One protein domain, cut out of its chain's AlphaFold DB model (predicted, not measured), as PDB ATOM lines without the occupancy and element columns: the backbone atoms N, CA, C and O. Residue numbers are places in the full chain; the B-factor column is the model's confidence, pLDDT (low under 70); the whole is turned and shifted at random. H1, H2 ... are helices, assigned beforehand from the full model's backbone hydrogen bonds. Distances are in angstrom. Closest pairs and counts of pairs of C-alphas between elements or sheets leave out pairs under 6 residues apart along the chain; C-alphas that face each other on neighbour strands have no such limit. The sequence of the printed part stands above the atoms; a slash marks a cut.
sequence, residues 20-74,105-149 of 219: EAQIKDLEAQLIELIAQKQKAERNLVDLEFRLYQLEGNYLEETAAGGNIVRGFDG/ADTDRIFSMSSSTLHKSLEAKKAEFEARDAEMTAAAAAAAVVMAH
ATOM      1  N   GLU A  20     249.882 273.603 157.049       86.81
ATOM      2  CA  GLU A  20     250.136 272.160 157.114       86.81
ATOM      3  C   GLU A  20     251.259 271.666 156.188       86.81
ATOM      4  O   GLU A  20     252.030 270.791 156.574       86.81
ATOM      5  N   ALA A  21     251.366 272.196 154.967       89.44
ATOM      6  CA  ALA A  21     252.457 271.863 154.051       89.44
ATOM      7  C   ALA A  21     253.801 272.385 154.581       89.44
ATOM      8  O   ALA A  21     254.798 271.676 154.525       89.44
ATOM      9  N   GLN A  22     253.808 273.580 155.180       90.94
ATOM     10  CA  GLN A  22     255.007 274.140 155.807       90.94
ATOM     11  C   GLN A  22     255.470 273.311 157.012       90.94
ATOM     12  O   GLN A  22     256.665 273.079 157.166       90.94
ATOM     13  N   ILE A  23     254.540 272.822 157.840       93.88
ATOM     14  CA  ILE A  23     254.864 271.924 158.958       93.88
ATOM     15  C   ILE A  23     255.499 270.629 158.441       93.88
ATOM     16  O   ILE A  23     256.554 270.240 158.930       93.88
ATOM     17  N   LYS A  24     254.922 270.005 157.406       94.19
ATOM     18  CA  LYS A  24     255.479 268.783 156.800       94.19
ATOM     19  C   LYS A  24     256.875 269.000 156.212       94.19
ATOM     20  O   LYS A  24     257.749 268.152 156.378       94.19
ATOM     21  N   ASP A  25     257.104 270.141 155.567       93.56
ATOM     22  CA  ASP A  25     258.423 270.499 155.036       93.56
ATOM     23  C   ASP A  25     259.456 270.697 156.160       93.56
ATOM     24  O   ASP A  25     260.607 270.278 156.023       93.56
ATOM     25  N   LEU A  26     259.059 271.306 157.284       95.56
ATOM     26  CA  LEU A  26     259.912 271.468 158.467       95.56
ATOM     27  C   LEU A  26     260.207 270.130 159.154       95.56
ATOM     28  O   LEU A  26     261.337 269.896 159.579       95.56
ATOM     29  N   GLU A  27     259.225 269.232 159.236       95.75
ATOM     30  CA  GLU A  27     259.408 267.874 159.756       95.75
ATOM     31  C   GLU A  27     260.408 267.081 158.908       95.75
ATOM     32  O   GLU A  27     261.326 266.460 159.451       95.75
ATOM     33  N   ALA A  28     260.291 267.148 157.579       96.00
ATOM     34  CA  ALA A  28     261.228 266.496 156.668       96.00
ATOM     35  C   ALA A  28     262.661 267.032 156.841       96.00
ATOM     36  O   ALA A  28     263.607 266.249 156.950       96.00
ATOM     37  N   GLN A  29     262.818 268.356 156.943       96.00
ATOM     38  CA  GLN A  29     264.116 268.988 157.200       96.00
ATOM     39  C   GLN A  29     264.697 268.585 158.560       96.00
ATOM     40  O   GLN A  29     265.894 268.326 158.668       96.00
ATOM     41  N   LEU A  30     263.869 268.485 159.602       97.44
ATOM     42  CA  LEU A  30     264.318 268.054 160.923       97.44
ATOM     43  C   LEU A  30     264.860 266.619 160.892       97.44
ATOM     44  O   LEU A  30     265.922 266.351 161.455       97.44
ATOM     45  N   ILE A  31     264.164 265.705 160.213       97.62
ATOM     46  CA  ILE A  31     264.610 264.315 160.047       97.62
ATOM     47  C   ILE A  31     265.960 264.269 159.325       97.62
ATOM     48  O   ILE A  31     266.871 263.556 159.758       97.62
ATOM     49  N   GLU A  32     266.116 265.055 158.259       97.44
ATOM     50  CA  GLU A  32     267.378 265.155 157.531       97.44
ATOM     51  C   GLU A  32     268.513 265.665 158.431       97.44
ATOM     52  O   GLU A  32     269.578 265.046 158.495       97.44
ATOM     53  N   LEU A  33     268.279 266.741 159.186       98.19
ATOM     54  CA  LEU A  33     269.268 267.313 160.101       98.19
ATOM     55  C   LEU A  33     269.675 266.327 161.201       98.19
ATOM     56  O   LEU A  33     270.855 266.237 161.539       98.19
ATOM     57  N   ILE A  34     268.735 265.544 161.733       98.19
ATOM     58  CA  ILE A  34     269.035 264.493 162.712       98.19
ATOM     59  C   ILE A  34     269.923 263.414 162.084       98.19
ATOM     60  O   ILE A  34     270.916 263.008 162.692       98.19
ATOM     61  N   ALA A  35     269.617 262.967 160.865       97.94
ATOM     62  CA  ALA A  35     270.428 261.973 160.169       97.94
ATOM     63  C   ALA A  35     271.848 262.495 159.878       97.94
ATOM     64  O   ALA A  35     272.834 261.780 160.091       97.94
ATOM     65  N   GLN A  36     271.968 263.754 159.450       98.19
ATOM     66  CA  GLN A  36     273.257 264.411 159.232       98.19
ATOM     67  C   GLN A  36     274.053 264.548 160.538       98.19
ATOM     68  O   GLN A  36     275.236 264.201 160.562       98.19
ATOM     69  N   LYS A  37     273.406 264.959 161.638       97.94
ATOM     70  CA  LYS A  37     274.012 265.024 162.977       97.94
ATOM     71  C   LYS A  37     274.570 263.666 163.392       97.94
ATOM     72  O   LYS A  37     275.740 263.570 163.740       97.94
ATOM     73  N   GLN A  38     273.770 262.605 163.294       97.56
ATOM     74  CA  GLN A  38     274.207 261.256 163.664       97.56
ATOM     75  C   GLN A  38     275.384 260.765 162.813       97.56
ATOM     76  O   GLN A  38     276.263 260.065 163.312       97.56
ATOM     77  N   LYS A  39     275.412 261.108 161.520       97.81
ATOM     78  CA  LYS A  39     276.537 260.785 160.637       97.81
ATOM     79  C   LYS A  39     277.805 261.530 161.059       97.81
ATOM     80  O   LYS A  39     278.872 260.925 161.103       97.81
ATOM     81  N   ALA A  40     277.692 262.818 161.378       97.88
ATOM     82  CA  ALA A  40     278.814 263.616 161.859       97.88
ATOM     83  C   ALA A  40     279.354 263.090 163.200       97.88
ATOM     84  O   ALA A  40     280.565 262.967 163.350       97.88
ATOM     85  N   GLU A  41     278.475 262.708 164.129       96.75
ATOM     86  CA  GLU A  41     278.856 262.118 165.418       96.75
ATOM     87  C   GLU A  41     279.628 260.804 165.241       96.75
ATOM     88  O   GLU A  41     280.681 260.631 165.845       96.75
ATOM     89  N   ARG A  42     279.172 259.911 164.352       96.25
ATOM     90  CA  ARG A  42     279.903 258.672 164.026       96.25
ATOM     91  C   ARG A  42     281.287 258.954 163.441       96.25
ATOM     92  O   ARG A  42     282.274 258.390 163.901       96.25
ATOM     93  N   ASN A  43     281.364 259.874 162.480       97.81
ATOM     94  CA  ASN A  43     282.638 260.263 161.875       97.81
ATOM     95  C   ASN A  43     283.605 260.862 162.908       97.81
ATOM     96  O   ASN A  43     284.805 260.612 162.838       97.81
ATOM     97  N   LEU A  44     283.096 261.654 163.855       97.25
ATOM     98  CA  LEU A  44     283.897 262.228 164.933       97.25
ATOM     99  C   LEU A  44     284.497 261.125 165.808       97.25
ATOM    100  O   LEU A  44     285.705 261.130 166.034       97.25
ATOM    101  N   VAL A  45     283.687 260.146 166.221       98.06
ATOM    102  CA  VAL A  45     284.157 258.997 167.012       98.06
ATOM    103  C   VAL A  45     285.269 258.235 166.279       98.06
ATOM    104  O   VAL A  45     286.301 257.915 166.872       98.06
ATOM    105  N   ASP A  46     285.096 257.985 164.979       97.56
ATOM    106  CA  ASP A  46     286.096 257.296 164.155       97.56
ATOM    107  C   ASP A  46     287.419 258.069 164.062       97.56
ATOM    108  O   ASP A  46     288.502 257.482 164.167       97.56
ATOM    109  N   LEU A  47     287.347 259.388 163.864       97.88
ATOM    110  CA  LEU A  47     288.524 260.245 163.743       97.88
ATOM    111  C   LEU A  47     289.295 260.347 165.056       97.88
ATOM    112  O   LEU A  47     290.518 260.218 165.047       97.88
ATOM    113  N   GLU A  48     288.603 260.540 166.175       97.50
ATOM    114  CA  GLU A  48     289.228 260.641 167.497       97.50
ATOM    115  C   GLU A  48     289.917 259.336 167.895       97.50
ATOM    116  O   GLU A  48     291.063 259.341 168.346       97.50
ATOM    117  N   PHE A  49     289.276 258.195 167.640       97.25
ATOM    118  CA  PHE A  49     289.887 256.891 167.889       97.25
ATOM    119  C   PHE A  49     291.112 256.635 167.004       97.25
ATOM    120  O   PHE A  49     292.113 256.067 167.451       97.25
ATOM    121  N   ARG A  50     291.059 257.054 165.737       97.56
ATOM    122  CA  ARG A  50     292.206 256.947 164.829       97.56
ATOM    123  C   ARG A  50     293.354 257.846 165.272       97.56
ATOM    124  O   ARG A  50     294.504 257.416 165.211       97.56
ATOM    125  N   LEU A  51     293.055 259.065 165.710       97.31
ATOM    126  CA  LEU A  51     294.046 260.000 166.230       97.31
ATOM    127  C   LEU A  51     294.774 259.399 167.435       97.31
ATOM    128  O   LEU A  51     295.999 259.325 167.425       97.31
ATOM    129  N   TYR A  52     294.023 258.861 168.396       97.50
ATOM    130  CA  TYR A  52     294.574 258.199 169.575       97.50
ATOM    131  C   TYR A  52     295.537 257.050 169.227       97.50
ATOM    132  O   TYR A  52     296.624 256.932 169.800       97.50
ATOM    133  N   GLN A  53     295.187 256.211 168.249       96.81
ATOM    134  CA  GLN A  53     296.076 255.141 167.784       96.81
ATOM    135  C   GLN A  53     297.329 255.675 167.086       96.81
ATOM    136  O   GLN A  53     298.437 255.228 167.385       96.81
ATOM    137  N   LEU A  54     297.164 256.637 166.172       97.69
ATOM    138  CA  LEU A  54     298.279 257.231 165.432       97.69
ATOM    139  C   LEU A  54     299.284 257.895 166.370       97.69
ATOM    140  O   LEU A  54     300.484 257.738 166.178       97.69
ATOM    141  N   GLU A  55     298.808 258.593 167.399       96.25
ATOM    142  CA  GLU A  55     299.674 259.177 168.421       96.25
ATOM    143  C   GLU A  55     300.455 258.123 169.197       96.25
ATOM    144  O   GLU A  55     301.643 258.314 169.438       96.25
ATOM    145  N   GLY A  56     299.810 257.014 169.567       95.12
ATOM    146  CA  GLY A  56     300.480 255.918 170.267       95.12
ATOM    147  C   GLY A  56     301.644 255.389 169.440       95.12
ATOM    148  O   GLY A  56     302.789 255.424 169.887       95.12
ATOM    149  N   ASN A  57     301.356 255.017 168.192       95.38
ATOM    150  CA  ASN A  57     302.357 254.506 167.261       95.38
ATOM    151  C   ASN A  57     303.475 255.529 167.018       95.38
ATOM    152  O   ASN A  57     304.652 255.193 167.106       95.38
ATOM    153  N   TYR A  58     303.124 256.796 166.782       96.31
ATOM    154  CA  TYR A  58     304.102 257.855 166.554       96.31
ATOM    155  C   TYR A  58     305.037 258.034 167.755       96.31
ATOM    156  O   TYR A  58     306.255 258.088 167.580       96.31
ATOM    157  N   LEU A  59     304.501 258.099 168.975       94.62
ATOM    158  CA  LEU A  59     305.297 258.293 170.189       94.62
ATOM    159  C   LEU A  59     306.187 257.082 170.497       94.62
ATOM    160  O   LEU A  59     307.319 257.264 170.948       94.62
ATOM    161  N   GLU A  60     305.724 255.866 170.211       92.50
ATOM    162  CA  GLU A  60     306.517 254.642 170.367       92.50
ATOM    163  C   GLU A  60     307.666 254.554 169.357       92.50
ATOM    164  O   GLU A  60     308.810 254.267 169.737       92.50
ATOM    165  N   GLU A  61     307.385 254.823 168.082       91.94
ATOM    166  CA  GLU A  61     308.359 254.764 166.990       91.94
ATOM    167  C   GLU A  61     309.441 255.839 167.143       91.94
ATOM    168  O   GLU A  61     310.633 255.564 166.978       91.94
ATOM    169  N   THR A  62     309.049 257.053 167.533       91.81
ATOM    170  CA  THR A  62     309.950 258.216 167.611       91.81
ATOM    171  C   THR A  62     310.639 258.397 168.964       91.81
ATOM    172  O   THR A  62     311.464 259.299 169.120       91.81
ATOM    173  N   ALA A  63     310.387 257.513 169.935       86.94
ATOM    174  CA  ALA A  63     310.930 257.617 171.293       86.94
ATOM    175  C   ALA A  63     312.467 257.744 171.360       86.94
ATOM    176  O   ALA A  63     312.987 258.316 172.316       86.94
ATOM    177  N   ALA A  64     313.193 257.194 170.379       84.44
ATOM    178  CA  ALA A  64     314.658 257.183 170.358       84.44
ATOM    179  C   ALA A  64     315.289 258.385 169.632       84.44
ATOM    180  O   ALA A  64     316.398 258.779 169.979       84.44
ATOM    181  N   GLY A  65     314.615 258.939 168.619       84.19
ATOM    182  CA  GLY A  65     315.156 260.014 167.777       84.19
ATOM    183  C   GLY A  65     314.804 261.416 168.269       84.19
ATOM    184  O   GLY A  65     315.500 262.371 167.944       84.19
ATOM    185  N   GLY A  66     313.759 261.542 169.083       89.94
ATOM    186  CA  GLY A  66     313.119 262.823 169.373       89.94
ATOM    187  C   GLY A  66     311.839 262.981 168.554       89.94
ATOM    188  O   GLY A  66     311.674 262.365 167.500       89.94
ATOM    189  N   ASN A  67     310.899 263.765 169.074       92.75
ATOM    190  CA  ASN A  67     309.550 263.880 168.530       92.75
ATOM    191  C   ASN A  67     308.937 265.254 168.808       92.75
ATOM    192  O   ASN A  67     309.483 266.045 169.570       92.75
ATOM    193  N   ILE A  68     307.786 265.539 168.195       93.88
ATOM    194  CA  ILE A  68     307.120 266.851 168.301       93.88
ATOM    195  C   ILE A  68     306.730 267.199 169.749       93.88
ATOM    196  O   ILE A  68     306.648 268.375 170.091       93.88
ATOM    197  N   VAL A  69     306.526 266.199 170.609       93.12
ATOM    198  CA  VAL A  69     306.077 266.409 171.992       93.12
ATOM    199  C   VAL A  69     307.244 266.735 172.927       93.12
ATOM    200  O   VAL A  69     307.123 267.603 173.784       93.12
ATOM    201  N   ARG A  70     308.389 266.062 172.761       90.00
ATOM    202  CA  ARG A  70     309.560 266.174 173.652       90.00
ATOM    203  C   ARG A  70     310.728 266.960 173.046       90.00
ATOM    204  O   ARG A  70     311.684 267.266 173.749       90.00
ATOM    205  N   GLY A  71     310.657 267.288 171.759       90.94
ATOM    206  CA  GLY A  71     311.704 267.970 171.003       90.94
ATOM    207  C   GLY A  71     312.624 267.028 170.217       90.94
ATOM    208  O   GLY A  71     312.598 265.805 170.362       90.94
ATOM    209  N   PHE A  72     313.458 267.633 169.366       90.50
ATOM    210  CA  PHE A  72     314.357 266.961 168.414       90.50
ATOM    211  C   PHE A  72     315.840 267.006 168.830       90.50
ATOM    212  O   PHE A  72     316.723 266.844 167.993       90.50
ATOM    213  N   ASP A  73     316.133 267.202 170.118       80.44
ATOM    214  CA  ASP A  73     317.507 267.363 170.631       80.44
ATOM    215  C   ASP A  73     318.409 266.128 170.384       80.44
ATOM    216  O   ASP A  73     319.631 266.220 170.269       80.44
ATOM    217  N   GLY A  74     317.803 264.953 170.174       75.50
ATOM    218  CA  GLY A  74     318.507 263.745 169.727       75.50
ATOM    219  C   GLY A  74     319.185 263.877 168.354       75.50
ATOM    220  O   GLY A  74     320.160 263.172 168.088       75.50
ATOM    221  N   ALA A 105     302.828 257.850 177.845       89.88
ATOM    222  CA  ALA A 105     302.073 258.594 178.840       89.88
ATOM    223  C   ALA A 105     300.902 259.324 178.174       89.88
ATOM    224  O   ALA A 105     301.072 259.933 177.118       89.88
ATOM    225  N   ASP A 106     299.737 259.326 178.820       89.69
ATOM    226  CA  ASP A 106     298.554 260.011 178.284       89.69
ATOM    227  C   ASP A 106     298.744 261.530 178.195       89.69
ATOM    228  O   ASP A 106     298.197 262.174 177.305       89.69
ATOM    229  N   THR A 107     299.600 262.105 179.045       93.00
ATOM    230  CA  THR A 107     299.982 263.525 178.986       93.00
ATOM    231  C   THR A 107     300.703 263.902 177.695       93.00
ATOM    232  O   THR A 107     300.639 265.054 177.277       93.00
ATOM    233  N   ASP A 108     301.377 262.944 177.053       93.94
ATOM    234  CA  ASP A 108     302.133 263.177 175.822       93.94
ATOM    235  C   ASP A 108     301.232 263.090 174.575       93.94
ATOM    236  O   ASP A 108     301.650 263.442 173.472       93.94
ATOM    237  N   ARG A 109     299.971 262.666 174.732       96.00
ATOM    238  CA  ARG A 109     298.969 262.541 173.662       96.00
ATOM    239  C   ARG A 109     298.254 263.867 173.410       96.00
ATOM    240  O   ARG A 109     297.046 264.000 173.596       96.00
ATOM    241  N   ILE A 110     299.028 264.882 173.045       96.12
ATOM    242  CA  ILE A 110     298.574 266.277 172.990       96.12
ATOM    243  C   ILE A 110     297.426 266.530 171.997       96.12
ATOM    244  O   ILE A 110     296.613 267.421 172.235       96.12
ATOM    245  N   PHE A 111     297.315 265.763 170.908       96.56
ATOM    246  CA  PHE A 111     296.222 265.908 169.946       96.56
ATOM    247  C   PHE A 111     294.955 265.228 170.467       96.56
ATOM    248  O   PHE A 111     293.883 265.826 170.392       96.56
ATOM    249  N   SER A 112     295.054 264.046 171.077       96.94
ATOM    250  CA  SER A 112     293.917 263.424 171.771       96.94
ATOM    251  C   SER A 112     293.418 264.288 172.930       96.94
ATOM    252  O   SER A 112     292.215 264.500 173.065       96.94
ATOM    253  N   MET A 113     294.329 264.861 173.723       96.06
ATOM    254  CA  MET A 113     293.995 265.761 174.836       96.06
ATOM    255  C   MET A 113     293.396 267.100 174.390       96.06
ATOM    256  O   MET A 113     292.772 267.786 175.196       96.06
ATOM    257  N   SER A 114     293.532 267.471 173.112       96.25
ATOM    258  CA  SER A 114     292.859 268.652 172.561       96.25
ATOM    259  C   SER A 114     291.353 268.448 172.345       96.25
ATOM    260  O   SER A 114     290.621 269.427 172.195       96.25
ATOM    261  N   SER A 115     290.874 267.197 172.367       96.38
ATOM    262  CA  SER A 115     289.451 266.887 172.276       96.38
ATOM    263  C   SER A 115     288.830 266.623 173.650       96.38
ATOM    264  O   SER A 115     289.239 265.731 174.392       96.38
ATOM    265  N   SER A 116     287.755 267.353 173.952       97.12
ATOM    266  CA  SER A 116     286.929 267.111 175.145       97.12
ATOM    267  C   SER A 116     286.023 265.877 175.022       97.12
ATOM    268  O   SER A 116     285.543 265.357 176.031       97.12
ATOM    269  N   THR A 117     285.780 265.396 173.801       96.62
ATOM    270  CA  THR A 117     284.879 264.272 173.503       96.62
ATOM    271  C   THR A 117     285.586 262.926 173.403       96.62
ATOM    272  O   THR A 117     284.908 261.901 173.455       96.62
ATOM    273  N   LEU A 118     286.923 262.915 173.396       96.81
ATOM    274  CA  LEU A 118     287.752 261.719 173.235       96.81
ATOM    275  C   LEU A 118     287.307 260.540 174.109       96.81
ATOM    276  O   LEU A 118     287.124 259.440 173.600       96.81
ATOM    277  N   HIS A 119     287.129 260.748 175.416       95.94
ATOM    278  CA  HIS A 119     286.779 259.664 176.341       95.94
ATOM    279  C   HIS A 119     285.477 258.963 175.941       95.94
ATOM    280  O   HIS A 119     285.411 257.736 175.927       95.94
ATOM    281  N   LYS A 120     284.473 259.740 175.518       96.62
ATOM    282  CA  LYS A 120     283.197 259.202 175.034       96.62
ATOM    283  C   LYS A 120     283.393 258.405 173.747       96.62
ATOM    284  O   LYS A 120     282.790 257.351 173.581       96.62
ATOM    285  N   SER A 121     284.251 258.883 172.852       95.56
ATOM    286  CA  SER A 121     284.571 258.190 171.603       95.56
ATOM    287  C   SER A 121     285.333 256.886 171.837       95.56
ATOM    288  O   SER A 121     285.055 255.893 171.167       95.56
ATOM    289  N   LEU A 122     286.243 256.850 172.815       95.81
ATOM    290  CA  LEU A 122     286.939 255.627 173.221       95.81
ATOM    291  C   LEU A 122     285.978 254.606 173.833       95.81
ATOM    292  O   LEU A 122     286.047 253.431 173.483       95.81
ATOM    293  N   GLU A 123     285.061 255.038 174.697       96.44
ATOM    294  CA  GLU A 123     284.013 254.176 175.256       96.44
ATOM    295  C   GLU A 123     283.081 253.637 174.165       96.44
ATOM    296  O   GLU A 123     282.824 252.435 174.116       96.44
ATOM    297  N   ALA A 124     282.633 254.498 173.246       94.88
ATOM    298  CA  ALA A 124     281.786 254.104 172.125       94.88
ATOM    299  C   ALA A 124     282.483 253.078 171.220       94.88
ATOM    300  O   ALA A 124     281.880 252.070 170.848       94.88
ATOM    301  N   LYS A 125     283.770 253.285 170.915       95.44
ATOM    302  CA  LYS A 125     284.560 252.321 170.141       95.44
ATOM    303  C   LYS A 125     284.807 251.029 170.892       95.44
ATOM    304  O   LYS A 125     284.718 249.966 170.291       95.44
ATOM    305  N   LYS A 126     285.079 251.097 172.194       94.62
ATOM    306  CA  LYS A 126     285.241 249.909 173.032       94.62
ATOM    307  C   LYS A 126     283.976 249.052 173.013       94.62
ATOM    308  O   LYS A 126     284.076 247.859 172.757       94.62
ATOM    309  N   ALA A 127     282.807 249.665 173.186       94.00
ATOM    310  CA  ALA A 127     281.528 248.968 173.084       94.00
ATOM    311  C   ALA A 127     281.304 248.361 171.685       94.00
ATOM    312  O   ALA A 127     280.797 247.248 171.573       94.00
ATOM    313  N   GLU A 128     281.713 249.053 170.615       92.81
ATOM    314  CA  GLU A 128     281.649 248.522 169.246       92.81
ATOM    315  C   GLU A 128     282.535 247.274 169.062       92.81
ATOM    316  O   GLU A 128     282.098 246.296 168.452       92.81
ATOM    317  N   PHE A 129     283.759 247.280 169.604       91.50
ATOM    318  CA  PHE A 129     284.651 246.117 169.568       91.50
ATOM    319  C   PHE A 129     284.105 244.952 170.393       91.50
ATOM    320  O   PHE A 129     284.043 243.835 169.889       91.50
ATOM    321  N   GLU A 130     283.636 245.214 171.615       93.38
ATOM    322  CA  GLU A 130     283.039 244.190 172.480       93.38
ATOM    323  C   GLU A 130     281.806 243.546 171.828       93.38
ATOM    324  O   GLU A 130     281.647 242.325 171.869       93.38
ATOM    325  N   ALA A 131     280.961 244.340 171.163       92.06
ATOM    326  CA  ALA A 131     279.817 243.827 170.414       92.06
ATOM    327  C   ALA A 131     280.247 242.947 169.228       92.06
ATOM    328  O   ALA A 131     279.674 241.876 169.020       92.06
ATOM    329  N   ARG A 132     281.279 243.357 168.478       91.56
ATOM    330  CA  ARG A 132     281.841 242.556 167.378       91.56
ATOM    331  C   ARG A 132     282.453 241.243 167.853       91.56
ATOM    332  O   ARG A 132     282.243 240.213 167.214       91.56
ATOM    333  N   ASP A 133     283.185 241.260 168.960       88.94
ATOM    334  CA  ASP A 133     283.797 240.059 169.529       88.94
ATOM    335  C   ASP A 133     282.725 239.085 170.046       88.94
ATOM    336  O   ASP A 133     282.817 237.871 169.831       88.94
ATOM    337  N   ALA A 134     281.656 239.598 170.663       88.56
ATOM    338  CA  ALA A 134     280.500 238.796 171.066       88.56
ATOM    339  C   ALA A 134     279.789 238.153 169.859       88.56
ATOM    340  O   ALA A 134     279.437 236.973 169.897       88.56
ATOM    341  N   GLU A 135     279.622 238.890 168.760       87.25
ATOM    342  CA  GLU A 135     279.043 238.352 167.525       87.25
ATOM    343  C   GLU A 135     279.936 237.262 166.908       87.25
ATOM    344  O   GLU A 135     279.450 236.190 166.544       87.25
ATOM    345  N   MET A 136     281.253 237.481 166.850       88.00
ATOM    346  CA  MET A 136     282.207 236.509 166.308       88.00
ATOM    347  C   MET A 136     282.273 235.229 167.150       88.00
ATOM    348  O   MET A 136     282.333 234.127 166.602       88.00
ATOM    349  N   THR A 137     282.238 235.351 168.476       88.94
ATOM    350  CA  THR A 137     282.222 234.197 169.388       88.94
ATOM    351  C   THR A 137     280.906 233.425 169.309       88.94
ATOM    352  O   THR A 137     280.933 232.193 169.260       88.94
ATOM    353  N   ALA A 138     279.764 234.108 169.198       84.88
ATOM    354  CA  ALA A 138     278.470 233.472 168.959       84.88
ATOM    355  C   ALA A 138     278.425 232.752 167.599       84.88
ATOM    356  O   ALA A 138     277.966 231.611 167.518       84.88
ATOM    357  N   ALA A 139     278.962 233.366 166.542       84.50
ATOM    358  CA  ALA A 139     279.069 232.753 165.220       84.50
ATOM    359  C   ALA A 139     279.989 231.518 165.229       84.50
ATOM    360  O   ALA A 139     279.654 230.491 164.637       84.50
ATOM    361  N   ALA A 140     281.115 231.575 165.947       83.25
ATOM    362  CA  ALA A 140     282.013 230.436 166.124       83.25
ATOM    363  C   ALA A 140     281.350 229.292 166.914       83.25
ATOM    364  O   ALA A 140     281.485 228.125 166.540       83.25
ATOM    365  N   ALA A 141     280.585 229.609 167.963       81.81
ATOM    366  CA  ALA A 141     279.815 228.626 168.724       81.81
ATOM    367  C   ALA A 141     278.712 227.975 167.868       81.81
ATOM    368  O   ALA A 141     278.558 226.753 167.885       81.81
ATOM    369  N   ALA A 142     277.994 228.760 167.060       78.88
ATOM    370  CA  ALA A 142     276.998 228.247 166.121       78.88
ATOM    371  C   ALA A 142     277.630 227.332 165.054       78.88
ATOM    372  O   ALA A 142     277.110 226.250 164.780       78.88
ATOM    373  N   ALA A 143     278.789 227.709 164.505       78.00
ATOM    374  CA  ALA A 143     279.535 226.875 163.563       78.00
ATOM    375  C   ALA A 143     279.995 225.546 164.193       78.00
ATOM    376  O   ALA A 143     279.921 224.498 163.547       78.00
ATOM    377  N   ALA A 144     280.407 225.556 165.466       77.00
ATOM    378  CA  ALA A 144     280.782 224.345 166.195       77.00
ATOM    379  C   ALA A 144     279.591 223.388 166.411       77.00
ATOM    380  O   ALA A 144     279.750 222.174 166.268       77.00
ATOM    381  N   VAL A 145     278.389 223.911 166.681       77.62
ATOM    382  CA  VAL A 145     277.156 223.105 166.804       77.62
ATOM    383  C   VAL A 145     276.781 222.438 165.475       77.62
ATOM    384  O   VAL A 145     276.424 221.260 165.459       77.62
ATOM    385  N   VAL A 146     276.927 223.145 164.349       75.12
ATOM    386  CA  VAL A 146     276.676 222.586 163.006       75.12
ATOM    387  C   VAL A 146     277.655 221.451 162.676       75.12
ATOM    388  O   VAL A 146     277.243 220.424 162.139       75.12
ATOM    389  N   MET A 147     278.930 221.580 163.059       72.38
ATOM    390  CA  MET A 147     279.934 220.524 162.860       72.38
ATOM    391  C   MET A 147     279.697 219.292 163.750       72.38
ATOM    392  O   MET A 147     280.006 218.176 163.339       72.38
ATOM    393  N   ALA A 148     279.107 219.462 164.938       65.44
ATOM    394  CA  ALA A 148     278.785 218.353 165.838       65.44
ATOM    395  C   ALA A 148     277.591 217.500 165.359       65.44
ATOM    396  O   ALA A 148     277.556 216.298 165.617       65.44
ATOM    397  N   HIS A 149     276.634 218.083 164.625       59.69
ATOM    398  CA  HIS A 149     275.435 217.378 164.143       59.69
ATOM    399  C   HIS A 149     275.594 216.757 162.732       59.69
ATOM    400  O   HIS A 149     274.673 216.120 162.220       59.69
TER     401      HIS A 149
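What this domain is: This is residues 20 to 74 and 105 to 149 of the 219 residues of the protein "Chromatin modification-related protein EAF6" of Allomyces macrogynus (strain ATCC 38327) (UniProt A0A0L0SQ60). Two long helices make a T: H2 begins on H1, partway along it at residues 44 to 49, and stands off about perpendicular. Residues 20 to 40 of H1 and 127 to 149 stick out as free arms. The printed part has 100 residues with two named helices, H1 then H2, and no named strand: all helix. It is flat and extended, with spans of 68 by 59 by 15 A and a radius of gyration of the C-alphas of 21.8 A.

How they stand to each other: Look at H1, residues 20 to 62, and H2, residues 118 to 148: they touch through residues 44 to 49 and 118 to 125 alone. Their closest C-alphas, Val 45 and Ser 121, are 4.7 A apart. Their lines stand at 88 degrees, about perpendicular. In both, every O i to N i+4 pair is within hydrogen-bond range.

Where its parts are: Find C-alpha 20 at (250.136, 272.160, 157.114); H1 runs 62.3 A to C-alpha 62. H2 runs 44.9 A to C-alpha 148 at (278.785, 218.353, 165.838).

The domain as a whole: The farthest C-alphas, Glu 20 and Gly 74, are 70.0 A apart. Residues 75 to 104, in the link across the cut, are not printed; C-alphas 74 and 105 are 19.5 A apart. Residues 148 to 149 have pLDDT under 70.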